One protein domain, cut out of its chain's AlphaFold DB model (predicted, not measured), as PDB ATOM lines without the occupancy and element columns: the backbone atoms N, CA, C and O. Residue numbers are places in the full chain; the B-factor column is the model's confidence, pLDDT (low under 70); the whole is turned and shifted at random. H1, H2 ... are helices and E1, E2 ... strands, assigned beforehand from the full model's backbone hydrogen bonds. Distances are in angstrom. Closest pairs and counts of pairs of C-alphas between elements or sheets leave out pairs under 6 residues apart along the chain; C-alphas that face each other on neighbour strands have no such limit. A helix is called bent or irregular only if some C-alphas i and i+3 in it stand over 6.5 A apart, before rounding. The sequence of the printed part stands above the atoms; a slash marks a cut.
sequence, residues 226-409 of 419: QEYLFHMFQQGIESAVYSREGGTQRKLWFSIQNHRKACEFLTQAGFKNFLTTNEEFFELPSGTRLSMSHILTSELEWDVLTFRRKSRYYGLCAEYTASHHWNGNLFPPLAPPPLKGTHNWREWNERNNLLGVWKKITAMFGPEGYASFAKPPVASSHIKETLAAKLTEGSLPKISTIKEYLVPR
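AT A GLANCE: This is residues 226 to 409 of the 419 residues of an uncharacterized protein of Gymnopus androsaceus JB14 (UniProt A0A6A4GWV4). This is a long, loose run of crossed helices: H4 lies in the middle, H2 crosses it, and on the side of H4's last residues H5 and H7 cross each other, with H6 packed across H5. One end of the long axis holds H1, H3 and the small hairpin E1 and E2; toward the other run H5's first residues and the link of residues 327 to 342. The 184 printed residues include seven named helices and four short strands, in the order H1 H2 E1 E2 H3 H4 E3 H5 H6 H7 E4, mostly helix, with two antiparallel two-stranded sheets, E1 - E2 and E3 - E4. The radius of gyration of the C-alphas is 19.7 A, loose, and the spans are 71 by 35 by 31 A.

HOW THE PARTS SIT: Start at H1, residues 226 to 233, which touches no helix. H2, residues 252 to 268, touches H4, residues 304 to 323, about perpendicular at 76 degrees; the closest C-alphas, of His 259 and Phe 307, are 7.3 A apart. Next look for the hairpin of E1, residues 281 to 283, and E2, residues 289 to 291, where N 282 and O 290 are 2.8 A apart. H3, residues 292 to 299, only just touches H4, with 3 pairs of C-alphas within 8 A, closest Ser 293 and Val 304, 6.3 A. H5, residues 343 to 365, touches H4 with residues 361 to 365 alone, about perpendicular at 86 degrees, closest C-alphas Ala 318 and Phe 365, 5.1 A. H6, residues 383 to 389, touches H5 at 87 degrees, about perpendicular, closest C-alphas Lys 360 and Leu 387, 4.9 A. H7, residues 393 to 405, touches H5 at a steep tilt of 66 degrees, opposite ways, closest C-alphas Leu 354 and Ile 402, 6.1 A. H7 also touches H4, at Tyr 313 and Leu 396, whose C-alphas are 6.4 A apart. E3, residues 324 to 326, and E4, residues 406 to 408, are antiparallel, with N 325 and O 407 3.0 A apart. In H1 to H6 every O i to N i+4 pair is within hydrogen-bond range; H7 has 2 of 9, beside 7 of 10 O i to N i+3 pairs.

IN THESE COORDINATES: Find C-alpha 226 at (-17.482, -21.317, -24.151), where H1 begins. H2 is 24.6 A long, H4 28.4 A, H5 32.3 A and H7 20.5 A. H7 is only just irregular: C-alphas 394 and 397 are 6.6 A apart. E4 ends at C-alpha 408, (-48.655, 2.344, -8.987).

THE WHOLE: The C-alphas farthest apart, of Ser 286 and Pro 338, are 71.4 A apart. The printed part has no cut. Long links join H1 to H2, H2 to E1, E3 to H5 and H5 to H6. The mean pLDDT of the printed part is 77.4; 44 residues are under 70, among them 233 to 251 and 372 to 382.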
ATOM      1  N   GLN A 226     -16.749 -20.054 -24.092       74.12
ATOM      2  CA  GLN A 226     -17.482 -21.317 -24.151       74.12
ATOM      3  C   GLN A 226     -16.687 -22.477 -23.537       74.12
ATOM      4  O   GLN A 226     -17.217 -23.211 -22.700       74.12
ATOM      5  N   GLU A 227     -15.421 -22.641 -23.923       69.38
ATOM      6  CA  GLU A 227     -14.543 -23.664 -23.346       69.38
ATOM      7  C   GLU A 227     -14.356 -23.435 -21.845       69.38
ATOM      8  O   GLU A 227     -14.452 -24.374 -21.054       69.38
ATOM      9  N   TYR A 228     -14.183 -22.176 -21.428       69.62
ATOM     10  CA  TYR A 228     -14.122 -21.814 -20.013       69.62
ATOM     11  C   TYR A 228     -15.390 -22.217 -19.244       69.62
ATOM     12  O   TYR A 228     -15.287 -22.838 -18.184       69.62
ATOM     13  N   LEU A 229     -16.582 -21.926 -19.774       65.62
ATOM     14  CA  LEU A 229     -17.850 -22.313 -19.150       65.62
ATOM     15  C   LEU A 229     -18.010 -23.833 -19.043       65.62
ATOM     16  O   LEU A 229     -18.441 -24.345 -18.004       65.62
ATOM     17  N   PHE A 230     -17.629 -24.565 -20.088       69.12
ATOM     18  CA  PHE A 230     -17.698 -26.019 -20.093       69.12
ATOM     19  C   PHE A 230     -16.725 -26.636 -19.080       69.12
ATOM     20  O   PHE A 230     -17.115 -27.495 -18.292       69.12
ATOM     21  N   HIS A 231     -15.478 -26.169 -19.033       67.56
ATOM     22  CA  HIS A 231     -14.468 -26.723 -18.132       67.56
ATOM     23  C   HIS A 231     -14.697 -26.355 -16.661       67.56
ATOM     24  O   HIS A 231     -14.516 -27.204 -15.788       67.56
ATOM     25  N   MET A 232     -15.122 -25.122 -16.370       70.12
ATOM     26  CA  MET A 232     -15.319 -24.663 -14.990       70.12
ATOM     27  C   MET A 232     -16.672 -25.070 -14.405       70.12
ATOM     28  O   MET A 232     -16.768 -25.309 -13.201       70.12
ATOM     29  N   PHE A 233     -17.719 -25.147 -15.234       66.12
ATOM     30  CA  PHE A 233     -19.096 -25.324 -14.762       66.12
ATOM     31  C   PHE A 233     -19.850 -26.485 -15.427       66.12
ATOM     32  O   PHE A 233     -20.992 -26.736 -15.043       66.12
ATOM     33  N   GLN A 234     -19.250 -27.194 -16.393       62.03
ATOM     34  CA  GLN A 234     -19.913 -28.229 -17.209       62.03
ATOM     35  C   GLN A 234     -21.171 -27.708 -17.925       62.03
ATOM     36  O   GLN A 234     -22.143 -28.439 -18.122       62.03
ATOM     37  N   GLN A 235     -21.168 -26.423 -18.296       59.84
ATOM     38  CA  GLN A 235     -22.299 -25.747 -18.932       59.84
ATOM     39  C   GLN A 235     -22.054 -25.564 -20.431       59.84
ATOM     40  O   GLN A 235     -21.016 -25.049 -20.837       59.84
ATOM     41  N   GLY A 236     -23.032 -25.971 -21.243       63.09
ATOM     42  CA  GLY A 236     -23.102 -25.636 -22.666       63.09
ATOM     43  C   GLY A 236     -23.806 -24.296 -22.898       63.09
ATOM     44  O   GLY A 236     -24.653 -23.875 -22.099       63.09
ATOM     45  N   ILE A 237     -23.456 -23.612 -23.990       61.47
ATOM     46  CA  ILE A 237     -23.975 -22.271 -24.306       61.47
ATOM     47  C   ILE A 237     -25.260 -22.285 -25.143       61.47
ATOM     48  O   ILE A 237     -25.880 -21.239 -25.327       61.47
ATOM     49  N   GLU A 238     -25.711 -23.448 -25.619       65.50
ATOM     50  CA  GLU A 238     -26.776 -23.598 -26.625       65.50
ATOM     51  C   GLU A 238     -28.102 -22.977 -26.168       65.50
ATOM     52  O   GLU A 238     -28.865 -22.433 -26.964       65.50
ATOM     53  N   SER A 239     -28.362 -23.006 -24.859       61.09
ATOM     54  CA  SER A 239     -29.553 -22.395 -24.254       61.09
ATOM     55  C   SER A 239     -29.540 -20.860 -24.252       61.09
ATOM     56  O   SER A 239     -30.597 -20.251 -24.097       61.09
ATOM     57  N   ALA A 240     -28.375 -20.232 -24.434       55.16
ATOM     58  CA  ALA A 240     -28.189 -18.783 -24.488       55.16
ATOM     59  C   ALA A 240     -28.013 -18.243 -25.913       55.16
ATOM     60  O   ALA A 240     -28.172 -17.036 -26.118       55.16
ATOM     61  N   VAL A 241     -27.720 -19.106 -26.892       65.25
ATOM     62  CA  VAL A 241     -27.508 -18.701 -28.287       65.25
ATOM     63  C   VAL A 241     -28.760 -18.027 -28.844       65.25
ATOM     64  O   VAL A 241     -29.899 -18.470 -28.628       65.25
ATOM     65  N   TYR A 242     -28.577 -16.935 -29.585       58.56
ATOM     66  CA  TYR A 242     -29.668 -16.300 -30.308       58.56
ATOM     67  C   TYR A 242     -30.142 -17.195 -31.458       58.56
ATOM     68  O   TYR A 242     -29.715 -17.050 -32.597       58.56
ATOM     69  N   SER A 243     -31.084 -18.102 -31.182       51.09
ATOM     70  CA  SER A 243     -31.689 -18.911 -32.242       51.09
ATOM     71  C   SER A 243     -32.300 -17.999 -33.318       51.09
ATOM     72  O   SER A 243     -33.255 -17.258 -33.056       51.09
ATOM     73  N   ARG A 244     -31.723 -18.026 -34.527       47.19
ATOM     74  CA  ARG A 244     -32.278 -17.395 -35.741       47.19
ATOM     75  C   ARG A 244     -33.417 -18.221 -36.347       47.19
ATOM     76  O   ARG A 244     -34.033 -17.809 -37.327       47.19
ATOM     77  N   GLU A 245     -33.704 -19.379 -35.765       36.44
ATOM     78  CA  GLU A 245     -34.753 -20.282 -36.205       36.44
ATOM     79  C   GLU A 245     -36.121 -19.743 -35.760       36.44
ATOM     80  O   GLU A 245     -36.344 -19.451 -34.584       36.44
ATOM     81  N   GLY A 246     -37.058 -19.605 -36.704       34.28
ATOM     82  CA  GLY A 246     -38.477 -19.425 -36.372       34.28
ATOM     83  C   GLY A 246     -39.169 -18.126 -36.797       34.28
ATOM     84  O   GLY A 246     -40.278 -17.890 -36.323       34.28
ATOM     85  N   GLY A 247     -38.588 -17.311 -37.686       38.34
ATOM     86  CA  GLY A 247     -39.306 -16.243 -38.411       38.34
ATOM     87  C   GLY A 247     -40.318 -15.413 -37.589       38.34
ATOM     88  O   GLY A 247     -40.122 -15.113 -36.412       38.34
ATOM     89  N   THR A 248     -41.435 -15.028 -38.215       31.61
ATOM     90  CA  THR A 248     -42.500 -14.166 -37.650       31.61
ATOM     91  C   THR A 248     -43.332 -14.806 -36.527       31.61
ATOM     92  O   THR A 248     -44.196 -14.139 -35.956       31.61
ATOM     93  N   GLN A 249     -43.071 -16.069 -36.170       36.22
ATOM     94  CA  GLN A 249     -43.768 -16.816 -35.115       36.22
ATOM     95  C   GLN A 249     -42.853 -17.227 -33.957       36.22
ATOM     96  O   GLN A 249     -43.175 -18.161 -33.216       36.22
ATOM     97  N   ARG A 250     -41.724 -16.539 -33.737       48.44
ATOM     98  CA  ARG A 250     -40.940 -16.788 -32.524       48.44
ATOM     99  C   ARG A 250     -41.818 -16.507 -31.304       48.44
ATOM    100  O   ARG A 250     -42.154 -15.357 -31.010       48.44
ATOM    101  N   LYS A 251     -42.213 -17.571 -30.596       60.44
ATOM    102  CA  LYS A 251     -42.928 -17.450 -29.323       60.44
ATOM    103  C   LYS A 251     -42.007 -16.666 -28.398       60.44
ATOM    104  O   LYS A 251     -40.916 -17.135 -28.077       60.44
ATOM    105  N   LEU A 252     -42.442 -15.469 -28.010       72.00
ATOM    106  CA  LEU A 252     -41.681 -14.504 -27.214       72.00
ATOM    107  C   LEU A 252     -40.977 -15.152 -26.008       72.00
ATOM    108  O   LEU A 252     -39.858 -14.773 -25.677       72.00
ATOM    109  N   TRP A 253     -41.592 -16.177 -25.415       74.94
ATOM    110  CA  TRP A 253     -41.015 -16.976 -24.338       74.94
ATOM    111  C   TRP A 253     -39.602 -17.502 -24.641       74.94
ATOM    112  O   TRP A 253     -38.710 -17.291 -23.828       74.94
ATOM    113  N   PHE A 254     -39.353 -18.108 -25.810       73.62
ATOM    114  CA  PHE A 254     -38.016 -18.628 -26.145       73.62
ATOM    115  C   PHE A 254     -36.985 -17.506 -26.225       73.62
ATOM    116  O   PHE A 254     -35.861 -17.656 -25.769       73.62
ATOM    117  N   SER A 255     -37.367 -16.352 -26.771       77.31
ATOM    118  CA  SER A 255     -36.457 -15.209 -26.796       77.31
ATOM    119  C   SER A 255     -36.147 -14.690 -25.389       77.31
ATOM    120  O   SER A 255     -35.002 -14.341 -25.119       77.31
ATOM    121  N   ILE A 256     -37.136 -14.669 -24.489       78.06
ATOM    122  CA  ILE A 256     -36.922 -14.293 -23.086       78.06
ATOM    123  C   ILE A 256     -35.983 -15.288 -22.396       78.06
ATOM    124  O   ILE A 256     -35.055 -14.854 -21.721       78.06
ATOM    125  N   GLN A 257     -36.177 -16.599 -22.579       76.56
ATOM    126  CA  GLN A 257     -35.321 -17.606 -21.939       76.56
ATOM    127  C   GLN A 257     -33.883 -17.557 -22.457       76.56
ATOM    128  O   GLN A 257     -32.960 -17.524 -21.647       76.56
ATOM    129  N   ASN A 258     -33.680 -17.467 -23.774       78.69
ATOM    130  CA  ASN A 258     -32.333 -17.366 -24.336       78.69
ATOM    131  C   ASN A 258     -31.636 -16.079 -23.877       78.69
ATOM    132  O   ASN A 258     -30.464 -16.098 -23.515       78.69
ATOM    133  N   HIS A 259     -32.371 -14.960 -23.839       84.00
ATOM    134  CA  HIS A 259     -31.847 -13.687 -23.335       84.00
ATOM    135  C   HIS A 259     -31.465 -13.775 -21.855       84.00
ATOM    136  O   HIS A 259     -30.366 -13.372 -21.483       84.00
ATOM    137  N   ARG A 260     -32.322 -14.379 -21.023       81.06
ATOM    138  CA  ARG A 260     -32.048 -14.614 -19.601       81.06
ATOM    139  C   ARG A 260     -30.802 -15.473 -19.402       81.06
ATOM    140  O   ARG A 260     -29.964 -15.122 -18.581       81.06
ATOM    141  N   LYS A 261     -30.655 -16.556 -20.168       78.19
ATOM    142  CA  LYS A 261     -29.480 -17.438 -20.112       78.19
ATOM    143  C   LYS A 261     -28.200 -16.716 -20.528       78.19
ATOM    144  O   LYS A 261     -27.190 -16.829 -19.841       78.19
ATOM    145  N   ALA A 262     -28.261 -15.891 -21.570       79.69
ATOM    146  CA  ALA A 262     -27.146 -15.034 -21.955       79.69
ATOM    147  C   ALA A 262     -26.784 -14.019 -20.850       79.69
ATOM    148  O   ALA A 262     -25.607 -13.851 -20.543       79.69
ATOM    149  N   CYS A 263     -27.765 -13.390 -20.193       84.31
ATOM    150  CA  CYS A 263     -27.512 -12.539 -19.024       84.31
ATOM    151  C   CYS A 263     -26.885 -13.311 -17.851       84.31
ATOM    152  O   CYS A 263     -25.981 -12.786 -17.205       84.31
ATOM    153  N   GLU A 264     -27.336 -14.538 -17.574       85.25
ATOM    154  CA  GLU A 264     -26.768 -15.400 -16.527       85.25
ATOM    155  C   GLU A 264     -25.282 -15.688 -16.800       85.25
ATOM    156  O   GLU A 264     -24.459 -15.469 -15.912       85.25
ATOM    157  N   PHE A 265     -24.919 -16.073 -18.028       81.38
ATOM    158  CA  PHE A 265     -23.518 -16.287 -18.407       81.38
ATOM    159  C   PHE A 265     -22.690 -15.005 -18.306       81.38
ATOM    160  O   PHE A 265     -21.669 -14.982 -17.626       81.38
ATOM    161  N   LEU A 266     -23.161 -13.889 -18.863       85.19
ATOM    162  CA  LEU A 266     -22.437 -12.621 -18.741       85.19
ATOM    163  C   LEU A 266     -22.248 -12.193 -17.272       85.19
ATOM    164  O   LEU A 266     -21.188 -11.689 -16.912       85.19
ATOM    165  N   THR A 267     -23.225 -12.454 -16.400       85.75
ATOM    166  CA  THR A 267     -23.080 -12.198 -14.956       85.75
ATOM    167  C   THR A 267     -21.984 -13.069 -14.338       85.75
ATOM    168  O   THR A 267     -21.195 -12.576 -13.534       85.75
ATOM    169  N   GLN A 268     -21.893 -14.348 -14.724       81.88
ATOM    170  CA  GLN A 268     -20.828 -15.255 -14.268       81.88
ATOM    171  C   GLN A 268     -19.439 -14.809 -14.745       81.88
ATOM    172  O   GLN A 268     -18.462 -14.976 -14.020       81.88
ATOM    173  N   ALA A 269     -19.349 -14.191 -15.925       82.00
ATOM    174  CA  ALA A 269     -18.132 -13.539 -16.412       82.00
ATOM    175  C   ALA A 269     -17.806 -12.212 -15.693       82.00
ATOM    176  O   ALA A 269     -16.792 -11.582 -15.991       82.00
ATOM    177  N   GLY A 270     -18.641 -11.778 -14.747       82.62
ATOM    178  CA  GLY A 270     -18.432 -10.565 -13.959       82.62
ATOM    179  C   GLY A 270     -18.998  -9.290 -14.585       82.62
ATOM    180  O   GLY A 270     -18.831  -8.223 -13.992       82.62
ATOM    181  N   PHE A 271     -19.696  -9.378 -15.724       84.38
ATOM    182  CA  PHE A 271     -20.366  -8.221 -16.315       84.38
ATOM    183  C   PHE A 271     -21.590  -7.837 -15.487       84.38
ATOM    184  O   PHE A 271     -22.473  -8.660 -15.240       84.38
ATOM    185  N   LYS A 272     -21.661  -6.570 -15.078       80.75
ATOM    186  CA  LYS A 272     -22.758  -6.064 -14.232       80.75
ATOM    187  C   LYS A 272     -23.731  -5.173 -14.988       80.75
ATOM    188  O   LYS A 272     -24.882  -5.041 -14.576       80.75
ATOM    189  N   ASN A 273     -23.290  -4.557 -16.084       79.00
ATOM    190  CA  ASN A 273     -24.122  -3.659 -16.875       79.00
ATOM    191  C   ASN A 273     -24.257  -4.140 -18.322       79.00
ATOM    192  O   ASN A 273     -23.337  -4.029 -19.127       79.00
ATOM    193  N   PHE A 274     -25.452  -4.619 -18.665       80.62
ATOM    194  CA  PHE A 274     -25.769  -5.111 -20.007       80.62
ATOM    195  C   PHE A 274     -26.195  -4.012 -20.986       80.62
ATOM    196  O   PHE A 274     -26.334  -4.276 -22.180       80.62
ATOM    197  N   LEU A 275     -26.468  -2.798 -20.497       70.94
ATOM    198  CA  LEU A 275     -27.097  -1.727 -21.273       70.94
ATOM    199  C   LEU A 275     -26.079  -0.736 -21.837       70.94
ATOM    200  O   LEU A 275     -26.269  -0.235 -22.947       70.94
ATOM    201  N   THR A 276     -25.003  -0.464 -21.103       67.38
ATOM    202  CA  THR A 276     -23.946   0.459 -21.527       67.38
ATOM    203  C   THR A 276     -22.778  -0.281 -22.169       67.38
ATOM    204  O   THR A 276     -22.610  -1.497 -22.057       67.38
ATOM    205  N   THR A 277     -21.960   0.452 -22.914       60.38
ATOM    206  CA  THR A 277     -20.583   0.045 -23.203       60.38
ATOM    207  C   THR A 277     -19.779   0.254 -21.928       60.38
ATOM    208  O   THR A 277     -19.366   1.374 -21.648       60.38
ATOM    209  N   ASN A 278     -19.622  -0.800 -21.130       60.00
ATOM    210  CA  ASN A 278     -18.655  -0.797 -20.042       60.00
ATOM    211  C   ASN A 278     -17.275  -1.193 -20.579       60.00
ATOM    212  O   ASN A 278     -17.173  -2.035 -21.469       60.00
ATOM    213  N   GLU A 279     -16.227  -0.621 -19.985       67.94
ATOM    214  CA  GLU A 279     -14.833  -1.080 -20.118       67.94
ATOM    215  C   GLU A 279     -14.583  -2.398 -19.362       67.94
ATOM    216  O   GLU A 279     -13.446  -2.846 -19.237       67.94
ATOM    217  N   GLU A 280     -15.641  -3.019 -18.832       81.38
ATOM    218  CA  GLU A 280     -15.574  -4.338 -18.223       81.38
ATOM    219  C   GLU A 280     -15.069  -5.346 -19.259       81.38
ATOM    220  O   GLU A 280     -15.500  -5.369 -20.417       81.38
ATOM    221  N   PHE A 281     -14.148  -6.191 -18.819       86.12
ATOM    222  CA  PHE A 281     -13.645  -7.314 -19.583       86.12
ATOM    223  C   PHE A 281     -13.551  -8.523 -18.664       86.12
ATOM    224  O   PHE A 281     -13.253  -8.407 -17.474       86.12
ATOM    225  N   PHE A 282     -13.796  -9.683 -19.245       84.81
ATOM    226  CA  PHE A 282     -13.504 -10.967 -18.647       84.81
ATOM    227  C   PHE A 282     -12.106 -11.392 -19.098       84.81
ATOM    228  O   PHE A 282     -11.810 -11.353 -20.290       84.81
ATOM    229  N   GLU A 283     -11.231 -11.751 -18.164       86.38
ATOM    230  CA  GLU A 283      -9.889 -12.244 -18.483       86.38
ATOM    231  C   GLU A 283      -9.882 -13.771 -18.374       86.38
ATOM    232  O   GLU A 283     -10.147 -14.327 -17.308       86.38
ATOM    233  N   LEU A 284      -9.612 -14.445 -19.494       80.56
ATOM    234  CA  LEU A 284      -9.429 -15.893 -19.543       80.56
ATOM    235  C   LEU A 284      -8.185 -16.306 -18.736       80.56
ATOM    236  O   LEU A 284      -7.261 -15.505 -18.579       80.56
ATOM    237  N   PRO A 285      -8.083 -17.576 -18.301       75.56
ATOM    238  CA  PRO A 285      -6.876 -18.089 -17.645       75.56
ATOM    239  C   PRO A 285      -5.596 -17.958 -18.491       75.56
ATOM    240  O   PRO A 285      -4.500 -17.904 -17.938       75.56
ATOM    241  N   SER A 286      -5.735 -17.877 -19.819       77.50
ATOM    242  CA  SER A 286      -4.655 -17.605 -20.776       77.50
ATOM    243  C   SER A 286      -4.187 -16.137 -20.795       77.50
ATOM    244  O   SER A 286      -3.194 -15.819 -21.444       77.50
ATOM    245  N   GLY A 287      -4.873 -15.232 -20.085       76.62
ATOM    246  CA  GLY A 287      -4.613 -13.786 -20.065       76.62
ATOM    247  C   GLY A 287      -5.360 -12.998 -21.150       76.62
ATOM    248  O   GLY A 287      -5.284 -11.768 -21.191       76.62
ATOM    249  N   THR A 288      -6.102 -13.679 -22.028       82.56
ATOM    250  CA  THR A 288      -6.907 -13.041 -23.077       82.56
ATOM    251  C   THR A 288      -8.085 -12.284 -22.474       82.56
ATOM    252  O   THR A 288      -8.872 -12.839 -21.710       82.56
ATOM    253  N   ARG A 289      -8.242 -11.011 -22.849       87.38
ATOM    254  CA  ARG A 289      -9.345 -10.158 -22.387       87.38
ATOM    255  C   ARG A 289     -10.484 -10.145 -23.392       87.38
ATOM    256  O   ARG A 289     -10.316  -9.690 -24.521       87.38
ATOM    257  N   LEU A 290     -11.653 -10.584 -22.952       83.38
ATOM    258  CA  LEU A 290     -12.877 -10.627 -23.733       83.38
ATOM    259  C   LEU A 290     -13.844  -9.559 -23.229       83.38
ATOM    260  O   LEU A 290     -14.179  -9.503 -22.047       83.38
ATOM    261  N   SER A 291     -14.314  -8.700 -24.128       88.06
ATOM    262  CA  SER A 291     -15.388  -7.761 -23.812       88.06
ATOM    263  C   SER A 291     -16.754  -8.448 -23.885       88.06
ATOM    264  O   SER A 291     -16.923  -9.461 -24.568       88.06
ATOM    265  N   MET A 292     -17.770  -7.848 -23.257       87.00
ATOM    266  CA  MET A 292     -19.157  -8.326 -23.355       87.00
ATOM    267  C   MET A 292     -19.614  -8.450 -24.816       87.00
ATOM    268  O   MET A 292     -20.298  -9.402 -25.180       87.00
ATOM    269  N   SER A 293     -19.237  -7.488 -25.667       84.94
ATOM    270  CA  SER A 293     -19.598  -7.511 -27.086       84.94
ATOM    271  C   SER A 293     -18.941  -8.665 -27.828       84.94
ATOM    272  O   SER A 293     -19.568  -9.216 -28.726       84.94
ATOM    273  N   HIS A 294     -17.708  -9.026 -27.461       82.94
ATOM    274  CA  HIS A 294     -17.031 -10.172 -28.049       82.94
ATOM    275  C   HIS A 294     -17.815 -11.445 -27.729       82.94
ATOM    276  O   HIS A 294     -18.381 -12.028 -28.641       82.94
ATOM    277  N   ILE A 295     -18.005 -11.760 -26.443       80.94
ATOM    278  CA  ILE A 295     -18.733 -12.963 -25.996       80.94
ATOM    279  C   ILE A 295     -20.138 -13.042 -26.619       80.94
ATOM    280  O   ILE A 295     -20.557 -14.090 -27.109       80.94
ATOM    281  N   LEU A 296     -20.870 -11.924 -26.653       79.25
ATOM    282  CA  LEU A 296     -22.201 -11.882 -27.261       79.25
ATOM    283  C   LEU A 296     -22.187 -12.219 -28.756       79.25
ATOM    284  O   LEU A 296     -23.085 -12.921 -29.207       79.25
ATOM    285  N   THR A 297     -21.218 -11.707 -29.516       76.81
ATOM    286  CA  THR A 297     -21.225 -11.809 -30.984       76.81
ATOM    287  C   THR A 297     -20.539 -13.060 -31.506       76.81
ATOM    288  O   THR A 297     -21.075 -13.682 -32.419       76.81
ATOM    289  N   SER A 298     -19.379 -13.422 -30.952       68.62
ATOM    290  CA  SER A 298     -18.583 -14.557 -31.425       68.62
ATOM    291  C   SER A 298     -19.075 -15.893 -30.884       68.62
ATOM    292  O   SER A 298     -18.932 -16.893 -31.577       68.62
ATOM    293  N   GLU A 299     -19.676 -15.915 -29.690       78.31
ATOM    294  CA  GLU A 299     -20.043 -17.173 -29.028       78.31
ATOM    295  C   GLU A 299     -21.555 -17.332 -28.870       78.31
ATOM    296  O   GLU A 299     -22.113 -18.374 -29.197       78.31
ATOM    297  N   LEU A 300     -22.256 -16.290 -28.413       71.00
ATOM    298  CA  LEU A 300     -23.704 -16.372 -28.170       71.00
ATOM    299  C   LEU A 300     -24.557 -15.974 -29.396       71.00
ATOM    300  O   LEU A 300     -25.789 -16.011 -29.330       71.00
ATOM    301  N   GLU A 301     -23.921 -15.585 -30.505       74.31
ATOM    302  CA  GLU A 301     -24.536 -15.154 -31.776       74.31
ATOM    303  C   GLU A 301     -25.560 -14.004 -31.670       74.31
ATOM    304  O   GLU A 301     -26.412 -13.799 -32.545       74.31
ATOM    305  N   TRP A 302     -25.489 -13.218 -30.600       73.00
ATOM    306  CA  TRP A 302     -26.327 -12.048 -30.398       73.00
ATOM    307  C   TRP A 302     -25.748 -10.828 -31.105       73.00
ATOM    308  O   TRP A 302     -24.625 -10.398 -30.844       73.00
ATOM    309  N   ASP A 303     -26.583 -10.169 -31.905       82.94
ATOM    310  CA  ASP A 303     -26.344  -8.767 -32.233       82.94
ATOM    311  C   ASP A 303     -26.447  -7.915 -30.953       82.94
ATOM    312  O   ASP A 303     -27.451  -7.958 -30.232       82.94
ATOM    313  N   VAL A 304     -25.407  -7.122 -30.670       77.06
ATOM    314  CA  VAL A 304     -25.278  -6.346 -29.423       77.06
ATOM    315  C   VAL A 304     -26.422  -5.344 -29.267       77.06
ATOM    316  O   VAL A 304     -26.954  -5.167 -28.166       77.06
ATOM    317  N   LEU A 305     -26.833  -4.692 -30.359       79.19
ATOM    318  CA  LEU A 305     -27.923  -3.714 -30.330       79.19
ATOM    319  C   LEU A 305     -29.256  -4.393 -30.013       79.19
ATOM    320  O   LEU A 305     -30.024  -3.908 -29.178       79.19
ATOM    321  N   THR A 306     -29.509  -5.544 -30.628       78.88
ATOM    322  CA  THR A 306     -30.692  -6.368 -30.385       78.88
ATOM    323  C   THR A 306     -30.726  -6.870 -28.946       78.88
ATOM    324  O   THR A 306     -31.751  -6.716 -28.278       78.88
ATOM    325  N   PHE A 307     -29.612  -7.394 -28.429       80.69
ATOM    326  CA  PHE A 307     -29.499  -7.854 -27.044       80.69
ATOM    327  C   PHE A 307     -29.823  -6.737 -26.043       80.69
ATOM    328  O   PHE A 307     -30.665  -6.910 -25.157       80.69
ATOM    329  N   ARG A 308     -29.233  -5.550 -26.232       81.81
ATOM    330  CA  ARG A 308     -29.493  -4.361 -25.401       81.81
ATOM    331  C   ARG A 308     -30.941  -3.900 -25.483       81.81
ATOM    332  O   ARG A 308     -31.569  -3.622 -24.462       81.81
ATOM    333  N   ARG A 309     -31.491  -3.837 -26.697       81.62
ATOM    334  CA  ARG A 309     -32.884  -3.446 -26.933       81.62
ATOM    335  C   ARG A 309     -33.843  -4.390 -26.208       81.62
ATOM    336  O   ARG A 309     -34.776  -3.915 -25.563       81.62
ATOM    337  N   LYS A 310     -33.607  -5.702 -26.286       85.31
ATOM    338  CA  LYS A 310     -34.413  -6.706 -25.581       85.31
ATOM    339  C   LYS A 310     -34.258  -6.598 -24.070       85.31
ATOM    340  O   LYS A 310     -35.276  -6.524 -23.393       85.31
ATOM    341  N   SER A 311     -33.031  -6.452 -23.569       84.06
ATOM    342  CA  SER A 311     -32.756  -6.216 -22.144       84.06
ATOM    343  C   SER A 311     -33.570  -5.039 -21.593       84.06
ATOM    344  O   SER A 311     -34.282  -5.178 -20.599       84.06
ATOM    345  N   ARG A 312     -33.594  -3.909 -22.317       83.19
ATOM    346  CA  ARG A 312     -34.402  -2.737 -21.952       83.19
ATOM    347  C   ARG A 312     -35.900  -3.046 -21.898       83.19
ATOM    348  O   ARG A 312     -36.556  -2.691 -20.924       83.19
ATOM    349  N   TYR A 313     -36.468  -3.662 -22.937       85.25
ATOM    350  CA  TYR A 313     -37.914  -3.913 -22.969       85.25
ATOM    351  C   TYR A 313     -38.357  -4.979 -21.974       85.25
ATOM    352  O   TYR A 313     -39.398  -4.803 -21.345       85.25
ATOM    353  N   TYR A 314     -37.591  -6.058 -21.820       87.19
ATOM    354  CA  TYR A 314     -37.893  -7.110 -20.855       87.19
ATOM    355  C   TYR A 314     -37.821  -6.568 -19.426       87.19
ATOM    356  O   TYR A 314     -38.756  -6.792 -18.662       87.19
ATOM    357  N   GLY A 315     -36.790  -5.773 -19.111       84.69
ATOM    358  CA  GLY A 315     -36.669  -5.083 -17.825       84.69
ATOM    359  C   GLY A 315     -37.865  -4.175 -17.538       84.69
ATOM    360  O   GLY A 315     -38.519  -4.336 -16.513       84.69
ATOM    361  N   LEU A 316     -38.232  -3.301 -18.484       86.00
ATOM    362  CA  LEU A 316     -39.407  -2.432 -18.344       86.00
ATOM    363  C   LEU A 316     -40.708  -3.225 -18.162       86.00
ATOM    364  O   LEU A 316     -41.542  -2.867 -17.339       86.00
ATOM    365  N   CYS A 317     -40.916  -4.296 -18.928       88.25
ATOM    366  CA  CYS A 317     -42.128  -5.102 -18.797       88.25
ATOM    367  C   CYS A 317     -42.206  -5.779 -17.422       88.25
ATOM    368  O   CYS A 317     -43.263  -5.747 -16.794       88.25
ATOM    369  N   ALA A 318     -41.104  -6.351 -16.934       87.12
ATOM    370  CA  ALA A 318     -41.044  -6.969 -15.610       87.12
ATOM    371  C   ALA A 318     -41.274  -5.939 -14.489       87.12
ATOM    372  O   ALA A 318     -42.116  -6.147 -13.618       87.12
ATOM    373  N   GLU A 319     -40.602  -4.787 -14.555       86.69
ATOM    374  CA  GLU A 319     -40.729  -3.710 -13.568       86.69
ATOM    375  C   GLU A 319     -42.169  -3.196 -13.465       86.69
ATOM    376  O   GLU A 319     -42.752  -3.167 -12.379       86.69
ATOM    377  N   TYR A 320     -42.775  -2.821 -14.596       88.25
ATOM    378  CA  TYR A 320     -44.116  -2.241 -14.598       88.25
ATOM    379  C   TYR A 320     -45.185  -3.260 -14.218       88.25
ATOM    380  O   TYR A 320     -46.138  -2.904 -13.535       88.25
ATOM    381  N   THR A 321     -45.053  -4.527 -14.616       89.00
ATOM    382  CA  THR A 321     -46.043  -5.549 -14.230       89.00
ATOM    383  C   THR A 321     -45.987  -5.885 -12.743       89.00
ATOM    384  O   THR A 321     -47.033  -6.155 -12.150       89.00
ATOM    385  N   ALA A 322     -44.805  -5.806 -12.125       85.88
ATOM    386  CA  ALA A 322     -44.641  -5.980 -10.687       85.88
ATOM    387  C   ALA A 322     -45.176  -4.787  -9.878       85.88
ATOM    388  O   ALA A 322     -45.786  -4.980  -8.832       85.88
ATOM    389  N   SER A 323     -44.974  -3.556 -10.356       84.94
ATOM    390  CA  SER A 323     -45.218  -2.338  -9.566       84.94
ATOM    391  C   SER A 323     -46.485  -1.563  -9.936       84.94
ATOM    392  O   SER A 323     -46.933  -0.740  -9.143       84.94
ATOM    393  N   HIS A 324     -47.085  -1.808 -11.103       88.69
ATOM    394  CA  HIS A 324     -48.224  -1.036 -11.606       88.69
ATOM    395  C   HIS A 324     -49.410  -1.919 -12.013       88.69
ATOM    396  O   HIS A 324     -49.277  -3.116 -12.291       88.69
ATOM    397  N   HIS A 325     -50.587  -1.300 -12.071       88.31
ATOM    398  CA  HIS A 325     -51.800  -1.859 -12.661       88.31
ATOM    399  C   HIS A 325     -52.484  -0.824 -13.565       88.31
ATOM    400  O   HIS A 325     -52.135   0.356 -13.564       88.31
ATOM    401  N   TRP A 326     -53.433  -1.277 -14.388       89.31
ATOM    402  CA  TRP A 326     -54.178  -0.380 -15.270       89.31
ATOM    403  C   TRP A 326     -55.086   0.540 -14.452       89.31
ATOM    404  O   TRP A 326     -55.839   0.059 -13.610       89.31
ATOM    405  N   ASN A 327     -55.055   1.844 -14.718       86.44
ATOM    406  CA  ASN A 327     -55.905   2.803 -14.023       86.44
ATOM    407  C   ASN A 327     -57.384   2.548 -14.341       86.44
ATOM    408  O   ASN A 327     -57.814   2.694 -15.490       86.44
ATOM    409  N   GLY A 328     -58.172   2.230 -13.312       85.38
ATOM    410  CA  GLY A 328     -59.603   1.949 -13.438       85.38
ATOM    411  C   GLY A 328     -60.402   3.056 -14.132       85.38
ATOM    412  O   GLY A 328     -61.295   2.783 -14.931       85.38
ATOM    413  N   ASN A 329     -60.022   4.316 -13.916       84.75
ATOM    414  CA  ASN A 329     -60.686   5.471 -14.531       84.75
ATOM    415  C   ASN A 329     -60.375   5.619 -16.027       84.75
ATOM    416  O   ASN A 329     -61.043   6.372 -16.735       84.75
ATOM    417  N   LEU A 330     -59.354   4.914 -16.516       85.94
ATOM    418  CA  LEU A 330     -58.918   4.929 -17.906       85.94
ATOM    419  C   LEU A 330     -59.302   3.643 -18.642       85.94
ATOM    420  O   LEU A 330     -58.774   3.384 -19.722       85.94
ATOM    421  N   PHE A 331     -60.210   2.821 -18.110       85.44
ATOM    422  CA  PHE A 331     -60.775   1.727 -18.899       85.44
ATOM    423  C   PHE A 331     -61.556   2.277 -20.103       85.44
ATOM    424  O   PHE A 331     -62.275   3.274 -19.982       85.44
ATOM    425  N   PRO A 332     -61.417   1.669 -21.294       80.81
ATOM    426  CA  PRO A 332     -62.278   2.022 -22.405       80.81
ATOM    427  C   PRO A 332     -63.730   1.610 -22.091       80.81
ATOM    428  O   PRO A 332     -63.948   0.556 -21.490       80.81
ATOM    429  N   PRO A 333     -64.733   2.400 -22.516       81.00
ATOM    430  CA  PRO A 333     -66.142   2.016 -22.434       81.00
ATOM    431  C   PRO A 333     -66.401   0.617 -23.013       81.00
ATOM    432  O   PRO A 333     -65.816   0.258 -24.033       81.00
ATOM    433  N   LEU A 334     -67.311  -0.162 -22.417       84.25
ATOM    434  CA  LEU A 334     -67.623  -1.523 -22.891       84.25
ATOM    435  C   LEU A 334     -68.209  -1.538 -24.311       84.25
ATOM    436  O   LEU A 334     -67.883  -2.412 -25.113       84.25
ATOM    437  N   ALA A 335     -69.069  -0.569 -24.626       86.56
ATOM    438  CA  ALA A 335     -69.667  -0.439 -25.947       86.56
ATOM    439  C   ALA A 335     -68.786   0.436 -26.861       86.56
ATOM    440  O   ALA A 335     -68.358   1.514 -26.434       86.56
ATOM    441  N   PRO A 336     -68.534   0.021 -28.118       87.31
ATOM    442  CA  PRO A 336     -67.841   0.865 -29.079       87.31
ATOM    443  C   PRO A 336     -68.695   2.090 -29.445       87.31
ATOM    444  O   PRO A 336     -69.923   1.988 -29.512       87.31
ATOM    445  N   PRO A 337     -68.074   3.241 -29.759       87.94
ATOM    446  CA  PRO A 337     -68.787   4.379 -30.325       87.94
ATOM    447  C   PRO A 337     -69.532   3.990 -31.615       87.94
ATOM    448  O   PRO A 337     -69.006   3.201 -32.407       87.94
ATOM    449  N   PRO A 338     -70.723   4.558 -31.873       82.44
ATOM    450  CA  PRO A 338     -71.636   4.074 -32.914       82.44
ATOM    451  C   PRO A 338     -71.096   4.245 -34.339       82.44
ATOM    452  O   PRO A 338     -71.475   3.506 -35.243       82.44
ATOM    453  N   LEU A 339     -70.199   5.212 -34.553       84.12
ATOM    454  CA  LEU A 339     -69.677   5.558 -35.871       84.12
ATOM    455  C   LEU A 339     -68.190   5.212 -35.978       84.12
ATOM    456  O   LEU A 339     -67.324   5.928 -35.460       84.12
ATOM    457  N   LYS A 340     -67.897   4.126 -36.698       87.19
ATOM    458  CA  LYS A 340     -66.532   3.707 -37.037       87.19
ATOM    459  C   LYS A 340     -65.820   4.786 -37.862       87.19
ATOM    460  O   LYS A 340     -66.411   5.379 -38.757       87.19
ATOM    461  N   GLY A 341     -64.543   5.040 -37.565       83.25
ATOM    462  CA  GLY A 341     -63.705   6.024 -38.275       83.25
ATOM    463  C   GLY A 341     -63.704   7.440 -37.679       83.25
ATOM    464  O   GLY A 341     -62.818   8.242 -38.001       83.25
ATOM    465  N   THR A 342     -64.621   7.735 -36.753       85.56
ATOM    466  CA  THR A 342     -64.606   8.980 -35.966       85.56
ATOM    467  C   THR A 342     -63.411   9.037 -35.009       85.56
ATOM    468  O   THR A 342     -62.803   8.008 -34.707       85.56
ATOM    469  N   HIS A 343     -63.072  10.238 -34.523       89.19
ATOM    470  CA  HIS A 343     -62.030  10.432 -33.506       89.19
ATOM    471  C   HIS A 343     -62.287   9.555 -32.271       89.19
ATOM    472  O   HIS A 343     -61.443   8.744 -31.902       89.19
ATOM    473  N   ASN A 344     -63.502   9.623 -31.722       86.50
ATOM    474  CA  ASN A 344     -63.895   8.865 -30.531       86.50
ATOM    475  C   ASN A 344     -63.781   7.349 -30.743       86.50
ATOM    476  O   ASN A 344     -63.359   6.632 -29.842       86.50
ATOM    477  N   TRP A 345     -64.121   6.844 -31.936       88.69
ATOM    478  CA  TRP A 345     -63.944   5.425 -32.253       88.69
ATOM    479  C   TRP A 345     -62.467   5.027 -32.329       88.69
ATOM    480  O   TRP A 345     -62.103   3.952 -31.855       88.69
ATOM    481  N   ARG A 346     -61.608   5.877 -32.910       87.50
ATOM    482  CA  ARG A 346     -60.160   5.622 -32.992       87.50
ATOM    483  C   ARG A 346     -59.522   5.590 -31.608       87.50
ATOM    484  O   ARG A 346     -58.828   4.624 -31.319       87.50
ATOM    485  N   GLU A 347     -59.826   6.570 -30.762       88.44
ATOM    486  CA  GLU A 347     -59.337   6.633 -29.380       88.44
ATOM    487  C   GLU A 347     -59.803   5.415 -28.567       88.44
ATOM    488  O   GLU A 347     -59.003   4.746 -27.913       88.44
ATOM    489  N   TRP A 348     -61.088   5.055 -28.677       89.56
ATOM    490  CA  TRP A 348     -61.634   3.849 -28.051       89.56
ATOM    491  C   TRP A 348     -60.905   2.579 -28.509       89.56
ATOM    492  O   TRP A 348     -60.546   1.730 -27.690       89.56
ATOM    493  N   ASN A 349     -60.673   2.436 -29.817       87.88
ATOM    494  CA  ASN A 349     -60.025   1.264 -30.400       87.88
ATOM    495  C   ASN A 349     -58.540   1.181 -30.017       87.88
ATOM    496  O   ASN A 349     -58.042   0.098 -29.711       87.88
ATOM    497  N   GLU A 350     -57.837   2.312 -30.003       90.56
ATOM    498  CA  GLU A 350     -56.446   2.402 -29.565       90.56
ATOM    499  C   GLU A 350     -56.309   2.019 -28.092       90.56
ATOM    500  O   GLU A 350     -55.535   1.120 -27.762       90.56
ATOM    501  N   ARG A 351     -57.133   2.599 -27.217       86.69
ATOM    502  CA  ARG A 351     -57.133   2.284 -25.786       86.69
ATOM    503  C   ARG A 351     -57.447   0.809 -25.520       86.69
ATOM    504  O   ARG A 351     -56.759   0.176 -24.724       86.69
ATOM    505  N   ASN A 352     -58.419   0.225 -26.229       88.50
ATOM    506  CA  ASN A 352     -58.688  -1.218 -26.166       88.50
ATOM    507  C   ASN A 352     -57.500  -2.064 -26.646       88.50
ATOM    508  O   ASN A 352     -57.190  -3.092 -26.045       88.50
ATOM    509  N   ASN A 353     -56.818  -1.641 -27.714       90.62
ATOM    510  CA  ASN A 353     -55.626  -2.324 -28.212       90.62
ATOM    511  C   ASN A 353     -54.505  -2.309 -27.167       90.62
ATOM    512  O   ASN A 353     -53.936  -3.359 -26.869       90.62
ATOM    513  N   LEU A 354     -54.226  -1.141 -26.582       91.62
ATOM    514  CA  LEU A 354     -53.209  -0.959 -25.547       91.62
ATOM    515  C   LEU A 354     -53.527  -1.781 -24.295       91.62
ATOM    516  O   LEU A 354     -52.651  -2.497 -23.814       91.62
ATOM    517  N   LEU A 355     -54.781  -1.776 -23.833       89.62
ATOM    518  CA  LEU A 355     -55.231  -2.624 -22.727       89.62
ATOM    519  C   LEU A 355     -55.049  -4.115 -23.045       89.62
ATOM    520  O   LEU A 355     -54.541  -4.878 -22.223       89.62
ATOM    521  N   GLY A 356     -55.412  -4.543 -24.257       89.81
ATOM    522  CA  GLY A 356     -55.212  -5.919 -24.707       89.81
ATOM    523  C   GLY A 356     -53.735  -6.325 -24.734       89.81
ATOM    524  O   GLY A 356     -53.399  -7.451 -24.368       89.81
ATOM    525  N   VAL A 357     -52.836  -5.421 -25.131       90.06
ATOM    526  CA  VAL A 357     -51.384  -5.647 -25.075       90.06
ATOM    527  C   VAL A 357     -50.896  -5.694 -23.628       90.06
ATOM    528  O   VAL A 357     -50.147  -6.606 -23.286       90.06
ATOM    529  N   TRP A 358     -51.363  -4.792 -22.762       91.88
ATOM    530  CA  TRP A 358     -51.018  -4.781 -21.341       91.88
ATOM    531  C   TRP A 358     -51.396  -6.086 -20.637       91.88
ATOM    532  O   TRP A 358     -50.553  -6.671 -19.959       91.88
ATOM    533  N   LYS A 359     -52.611  -6.611 -20.860       88.88
ATOM    534  CA  LYS A 359     -53.040  -7.910 -20.303       88.88
ATOM    535  C   LYS A 359     -52.106  -9.050 -20.726       88.88
ATOM    536  O   LYS A 359     -51.754  -9.901 -19.916       88.88
ATOM    537  N   LYS A 360     -51.653  -9.052 -21.983       88.81
ATOM    538  CA  LYS A 360     -50.692 -10.045 -22.487       88.81
ATOM    539  C   LYS A 360     -49.299  -9.882 -21.873       88.81
ATOM    540  O   LYS A 360     -48.696 -10.882 -21.496       88.81
ATOM    541  N   ILE A 361     -48.795  -8.646 -21.763       89.00
ATOM    542  CA  ILE A 361     -47.518  -8.335 -21.091       89.00
ATOM    543  C   ILE A 361     -47.572  -8.822 -19.647       89.00
ATOM    544  O   ILE A 361     -46.686  -9.545 -19.212       89.00
ATOM    545  N   THR A 362     -48.655  -8.514 -18.947       88.12
ATOM    546  CA  THR A 362     -48.920  -8.927 -17.569       88.12
ATOM    547  C   THR A 362     -48.961 -10.453 -17.423       88.12
ATOM    548  O   THR A 362     -48.313 -11.009 -16.540       88.12
ATOM    549  N   ALA A 363     -49.637 -11.156 -18.338       85.31
ATOM    550  CA  ALA A 363     -49.657 -12.618 -18.368       85.31
ATOM    551  C   ALA A 363     -48.267 -13.237 -18.609       85.31
ATOM    552  O   ALA A 363     -47.986 -14.312 -18.086       85.31
ATOM    553  N   MET A 364     -47.398 -12.585 -19.388       85.69
ATOM    554  CA  MET A 364     -46.048 -13.079 -19.682       85.69
ATOM    555  C   MET A 364     -45.022 -12.716 -18.597       85.69
ATOM    556  O   MET A 364     -44.274 -13.590 -18.178       85.69
ATOM    557  N   PHE A 365     -44.978 -11.457 -18.153       87.56
ATOM    558  CA  PHE A 365     -43.901 -10.877 -17.333       87.56
ATOM    559  C   PHE A 365     -44.270 -10.610 -15.871       87.56
ATOM    560  O   PHE A 365     -43.381 -10.255 -15.103       87.56
ATOM    561  N   GLY A 366     -45.542 -10.754 -15.481       84.06
ATOM    562  CA  GLY A 366     -45.949 -10.546 -14.090       84.06
ATOM    563  C   GLY A 366     -45.235 -11.489 -13.106       84.06
ATOM    564  O   GLY A 366     -44.591 -12.446 -13.538       84.06
ATOM    565  N   PRO A 367     -45.386 -11.282 -11.785       76.50
ATOM    566  CA  PRO A 367     -44.722 -12.095 -10.757       76.50
ATOM    567  C   PRO A 367     -44.970 -13.605 -10.917       76.50
ATOM    568  O   PRO A 367     -44.065 -14.416 -10.752       76.50
ATOM    569  N   GLU A 368     -46.178 -13.971 -11.348       76.44
ATOM    570  CA  GLU A 368     -46.578 -15.343 -11.687       76.44
ATOM    571  C   GLU A 368     -46.763 -15.548 -13.205       76.44
ATOM    572  O   GLU A 368     -47.570 -16.366 -13.660       76.44
ATOM    573  N   GLY A 369     -46.125 -14.705 -14.013       76.50
ATOM    574  CA  GLY A 369     -46.243 -14.698 -15.467       76.50
ATOM    575  C   GLY A 369     -45.509 -15.864 -16.126       76.50
ATOM    576  O   GLY A 369     -44.610 -16.461 -15.547       76.50
ATOM    577  N   TYR A 370     -45.858 -16.185 -17.373       74.94
ATOM    578  CA  TYR A 370     -45.322 -17.373 -18.052       74.94
ATOM    579  C   TYR A 370     -43.800 -17.403 -18.220       74.94
ATOM    580  O   TYR A 370     -43.211 -18.481 -18.307       74.94
ATOM    581  N   ALA A 371     -43.152 -16.241 -18.265       75.62
ATOM    582  CA  ALA A 371     -41.703 -16.143 -18.365       75.62
ATOM    583  C   ALA A 371     -40.966 -16.633 -17.103       75.62
ATOM    584  O   ALA A 371     -39.768 -16.911 -17.183       75.62
ATOM    585  N   SER A 372     -41.651 -16.766 -15.959       69.75
ATOM    586  CA  SER A 372     -41.052 -17.309 -14.736       69.75
ATOM    587  C   SER A 372     -40.913 -18.837 -14.765       69.75
ATOM    588  O   SER A 372     -40.079 -19.381 -14.042       69.75
ATOM    589  N   PHE A 373     -41.666 -19.535 -15.625       65.69
ATOM    590  CA  PHE A 373     -41.635 -20.995 -15.724       65.69
ATOM    591  C   PHE A 373     -40.602 -21.502 -16.735       65.69
ATOM    592  O   PHE A 373     -40.366 -20.897 -17.779       65.69
ATOM    593  N   ALA A 374     -40.058 -22.690 -16.454       56.66
ATOM    594  CA  ALA A 374     -39.073 -23.376 -17.295       56.66
ATOM    595  C   ALA A 374     -39.654 -24.002 -18.578       56.66
ATOM    596  O   ALA A 374     -38.897 -24.411 -19.456       56.66
ATOM    597  N   LYS A 375     -40.985 -24.095 -18.701       59.25
ATOM    598  CA  LYS A 375     -41.664 -24.653 -19.879       59.25
ATOM    599  C   LYS A 375     -42.398 -23.555 -20.654       59.25
ATOM    600  O   LYS A 375     -42.956 -22.655 -20.024       59.25
ATOM    601  N   PRO A 376     -42.439 -23.634 -21.997       58.91
ATOM    602  CA  PRO A 376     -43.157 -22.661 -22.804       58.91
ATOM    603  C   PRO A 376     -44.667 -22.726 -22.537       58.91
ATOM    604  O   PRO A 376     -45.188 -23.807 -22.247       58.91
ATOM    605  N   PRO A 377     -45.397 -21.607 -22.705       58.78
ATOM    606  CA  PRO A 377     -46.849 -21.635 -22.660       58.78
ATOM    607  C   PRO A 377     -47.378 -22.519 -23.796       58.78
ATOM    608  O   PRO A 377     -47.110 -22.281 -24.981       58.78
ATOM    609  N   VAL A 378     -48.136 -23.550 -23.427       58.19
ATOM    610  CA  VAL A 378     -48.935 -24.341 -24.363       58.19
ATOM    611  C   VAL A 378     -50.242 -23.585 -24.578       58.19
ATOM    612  O   VAL A 378     -50.795 -23.022 -23.641       58.19
ATOM    613  N   ALA A 379     -50.732 -23.520 -25.816       58.47
ATOM    614  CA  ALA A 379     -52.034 -22.918 -26.085       58.47
ATOM    615  C   ALA A 379     -53.139 -23.852 -25.558       58.47
ATOM    616  O   ALA A 379     -53.678 -24.661 -26.311       58.47
ATOM    617  N   SER A 380     -53.427 -23.779 -24.258       58.28
ATOM    618  CA  SER A 380     -54.558 -24.457 -23.624       58.28
ATOM    619  C   SER A 380     -55.772 -23.524 -23.519       58.28
ATOM    620  O   SER A 380     -55.706 -22.340 -23.861       58.28
ATOM    621  N   SER A 381     -56.894 -24.046 -23.022       54.59
ATOM    622  CA  SER A 381     -58.108 -23.267 -22.747       54.59
ATOM    623  C   SER A 381     -57.937 -22.222 -21.634       54.59
ATOM    624  O   SER A 381     -58.823 -21.385 -21.454       54.59
ATOM    625  N   HIS A 382     -56.820 -22.221 -20.899       69.12
ATOM    626  CA  HIS A 382     -56.574 -21.243 -19.847       69.12
ATOM    627  C   HIS A 382     -56.322 -19.836 -20.427       69.12
ATOM    628  O   HIS A 382     -55.478 -19.633 -21.307       69.12
ATOM    629  N   ILE A 383     -57.041 -18.831 -19.913       71.62
ATOM    630  CA  ILE A 383     -57.032 -17.457 -20.449       71.62
ATOM    631  C   ILE A 383     -55.631 -16.838 -20.362       71.62
ATOM    632  O   ILE A 383     -55.154 -16.263 -21.342       71.62
ATOM    633  N   LYS A 384     -54.938 -16.997 -19.224       66.44
ATOM    634  CA  LYS A 384     -53.575 -16.468 -19.026       66.44
ATOM    635  C   LYS A 384     -52.587 -17.076 -20.037       66.44
ATOM    636  O   LYS A 384     -51.768 -16.348 -20.591       66.44
ATOM    637  N   GLU A 385     -52.710 -18.374 -20.338       64.31
ATOM    638  CA  GLU A 385     -51.863 -19.092 -21.316       64.31
ATOM    639  C   GLU A 385     -52.090 -18.577 -22.722       64.31
ATOM    640  O   GLU A 385     -51.149 -18.221 -23.433       64.31
ATOM    641  N   THR A 386     -53.364 -18.478 -23.098       67.25
ATOM    642  CA  THR A 386     -53.775 -17.963 -24.400       67.25
ATOM    643  C   THR A 386     -53.287 -16.528 -24.609       67.25
ATOM    644  O   THR A 386     -52.865 -16.171 -25.710       67.25
ATOM    645  N   LEU A 387     -53.324 -15.691 -23.568       75.88
ATOM    646  CA  LEU A 387     -52.818 -14.321 -23.631       75.88
ATOM    647  C   LEU A 387     -51.295 -14.285 -23.800       75.88
ATOM    648  O   LEU A 387     -50.811 -13.595 -24.700       75.88
ATOM    649  N   ALA A 388     -50.549 -15.051 -23.002       71.81
ATOM    650  CA  ALA A 388     -49.091 -15.107 -23.090       71.81
ATOM    651  C   ALA A 388     -48.606 -15.660 -24.440       71.81
ATOM    652  O   ALA A 388     -47.717 -15.078 -25.060       71.81
ATOM    653  N   ALA A 389     -49.239 -16.718 -24.956       69.38
ATOM    654  CA  ALA A 389     -48.918 -17.293 -26.263       69.38
ATOM    655  C   ALA A 389     -49.164 -16.317 -27.433       69.38
ATOM    656  O   ALA A 389     -48.525 -16.430 -28.478       69.38
ATOM    657  N   LYS A 390     -50.072 -15.345 -27.263       74.44
ATOM    658  CA  LYS A 390     -50.406 -14.311 -28.261       74.44
ATOM    659  C   LYS A 390     -49.575 -13.029 -28.129       74.44
ATOM    660  O   LYS A 390     -49.866 -12.058 -28.842       74.44
ATOM    661  N   LEU A 391     -48.611 -12.968 -27.208       79.19
ATOM    662  CA  LEU A 391     -47.695 -11.837 -27.084       79.19
ATOM    663  C   LEU A 391     -46.493 -12.027 -28.014       79.19
ATOM    664  O   LEU A 391     -45.806 -13.045 -27.965       79.19
ATOM    665  N   THR A 392     -46.224 -11.024 -28.843       76.38
ATOM    666  CA  THR A 392     -45.099 -11.010 -29.785       76.38
ATOM    667  C   THR A 392     -44.094  -9.931 -29.405       76.38
ATOM    668  O   THR A 392     -44.446  -8.941 -28.760       76.38
ATOM    669  N   GLU A 393     -42.843 -10.074 -29.848       74.88
ATOM    670  CA  GLU A 393     -41.782  -9.101 -29.544       74.88
ATOM    671  C   GLU A 393     -42.102  -7.695 -30.060       74.88
ATOM    672  O   GLU A 393     -41.862  -6.709 -29.368       74.88
ATOM    673  N   GLY A 394     -42.723  -7.599 -31.242       77.19
ATOM    674  CA  GLY A 394     -43.153  -6.326 -31.827       77.19
ATOM    675  C   GLY A 394     -44.218  -5.590 -31.006       77.19
ATOM    676  O   GLY A 394     -44.440  -4.403 -31.222       77.19
ATOM    677  N   SER A 395     -44.856  -6.262 -30.043       81.06
ATOM    678  CA  SER A 395     -45.816  -5.634 -29.131       81.06
ATOM    679  C   SER A 395     -45.147  -4.972 -27.924       81.06
ATOM    680  O   SER A 395     -45.745  -4.082 -27.330       81.06
ATOM    681  N   LEU A 396     -43.921  -5.369 -27.558       82.75
ATOM    682  CA  LEU A 396     -43.243  -4.876 -26.352       82.75
ATOM    683  C   LEU A 396     -42.905  -3.384 -26.382       82.75
ATOM    684  O   LEU A 396     -43.066  -2.748 -25.343       82.75
ATOM    685  N   PRO A 397     -42.521  -2.774 -27.523       84.44
ATOM    686  CA  PRO A 397     -42.306  -1.332 -27.580       84.44
ATOM    687  C   PRO A 397     -43.524  -0.509 -27.163       84.44
ATOM    688  O   PRO A 397     -43.349   0.577 -26.623       84.44
ATOM    689  N   LYS A 398     -44.749  -1.041 -27.309       85.81
ATOM    690  CA  LYS A 398     -45.975  -0.361 -26.859       85.81
ATOM    691  C   LYS A 398     -46.011  -0.117 -25.353       85.81
ATOM    692  O   LYS A 398     -46.821   0.693 -24.914       85.81
ATOM    693  N   ILE A 399     -45.145  -0.766 -24.563       86.31
ATOM    694  CA  ILE A 399     -45.043  -0.504 -23.126       86.31
ATOM    695  C   ILE A 399     -44.826   0.984 -22.847       86.31
ATOM    696  O   ILE A 399     -45.424   1.492 -21.913       86.31
ATOM    697  N   SER A 400     -44.060   1.708 -23.674       86.38
ATOM    698  CA  SER A 400     -43.828   3.144 -23.468       86.38
ATOM    699  C   SER A 400     -45.115   3.963 -23.520       86.38
ATOM    700  O   SER A 400     -45.282   4.850 -22.696       86.38
ATOM    701  N   THR A 401     -46.027   3.633 -24.437       89.88
ATOM    702  CA  THR A 401     -47.340   4.284 -24.563       89.88
ATOM    703  C   THR A 401     -48.311   3.799 -23.488       89.88
ATOM    704  O   THR A 401     -49.110   4.570 -22.975       89.88
ATOM    705  N   ILE A 402     -48.238   2.518 -23.107       90.44
ATOM    706  CA  ILE A 402     -49.094   1.942 -22.060       90.44
ATOM    707  C   ILE A 402     -48.843   2.610 -20.703       90.44
ATOM    708  O   ILE A 402     -49.797   2.771 -19.952       90.44
ATOM    709  N   LYS A 403     -47.603   3.018 -20.394       88.38
ATOM    710  CA  LYS A 403     -47.221   3.626 -19.102       88.38
ATOM    711  C   LYS A 403     -48.141   4.760 -18.646       88.38
ATOM    712  O   LYS A 403     -48.410   4.860 -17.458       88.38
ATOM    713  N   GLU A 404     -48.644   5.570 -19.573       90.44
ATOM    714  CA  GLU A 404     -49.547   6.697 -19.285       90.44
ATOM    715  C   GLU A 404     -50.913   6.254 -18.735       90.44
ATOM    716  O   GLU A 404     -51.614   7.025 -18.084       90.44
ATOM    717  N   TYR A 405     -51.286   4.994 -18.966       89.88
ATOM    718  CA  TYR A 405     -52.535   4.383 -18.514       89.88
ATOM    719  C   TYR A 405     -52.377   3.588 -17.213       89.88
ATOM    720  O   TYR A 405     -53.345   2.994 -16.731       89.88
ATOM    721  N   LEU A 406     -51.167   3.535 -16.658       90.00
ATOM    722  CA  LEU A 406     -50.849   2.743 -15.480       90.00
ATOM    723  C   LEU A 406     -50.766   3.622 -14.231       90.00
ATOM    724  O   LEU A 406     -50.319   4.764 -14.281       90.00
ATOM    725  N   VAL A 407     -51.159   3.057 -13.095       89.75
ATOM    726  CA  VAL A 407     -50.963   3.652 -11.768       89.75
ATOM    727  C   VAL A 407     -50.173   2.686 -10.882       89.75
ATOM    728  O   VAL A 407     -50.285   1.466 -11.067       89.75
ATOM    729  N   PRO A 408     -49.353   3.193  -9.944       88.12
ATOM    730  CA  PRO A 408     -48.655   2.344  -8.987       88.12
ATOM    731  C   PRO A 408     -49.643   1.484  -8.196       88.12
ATOM    732  O   PRO A 408     -50.737   1.932  -7.849       88.12
ATOM    733  N   ARG A 409     -49.264   0.241  -7.903       78.69
ATOM    734  CA  ARG A 409     -49.991  -0.603  -6.950       78.69
ATOM    735  C   ARG A 409     -49.856   0.012  -5.562       78.69
ATOM    736  O   ARG A 409     -48.742   0.338  -5.144       78.69
TER     737      ARG A 409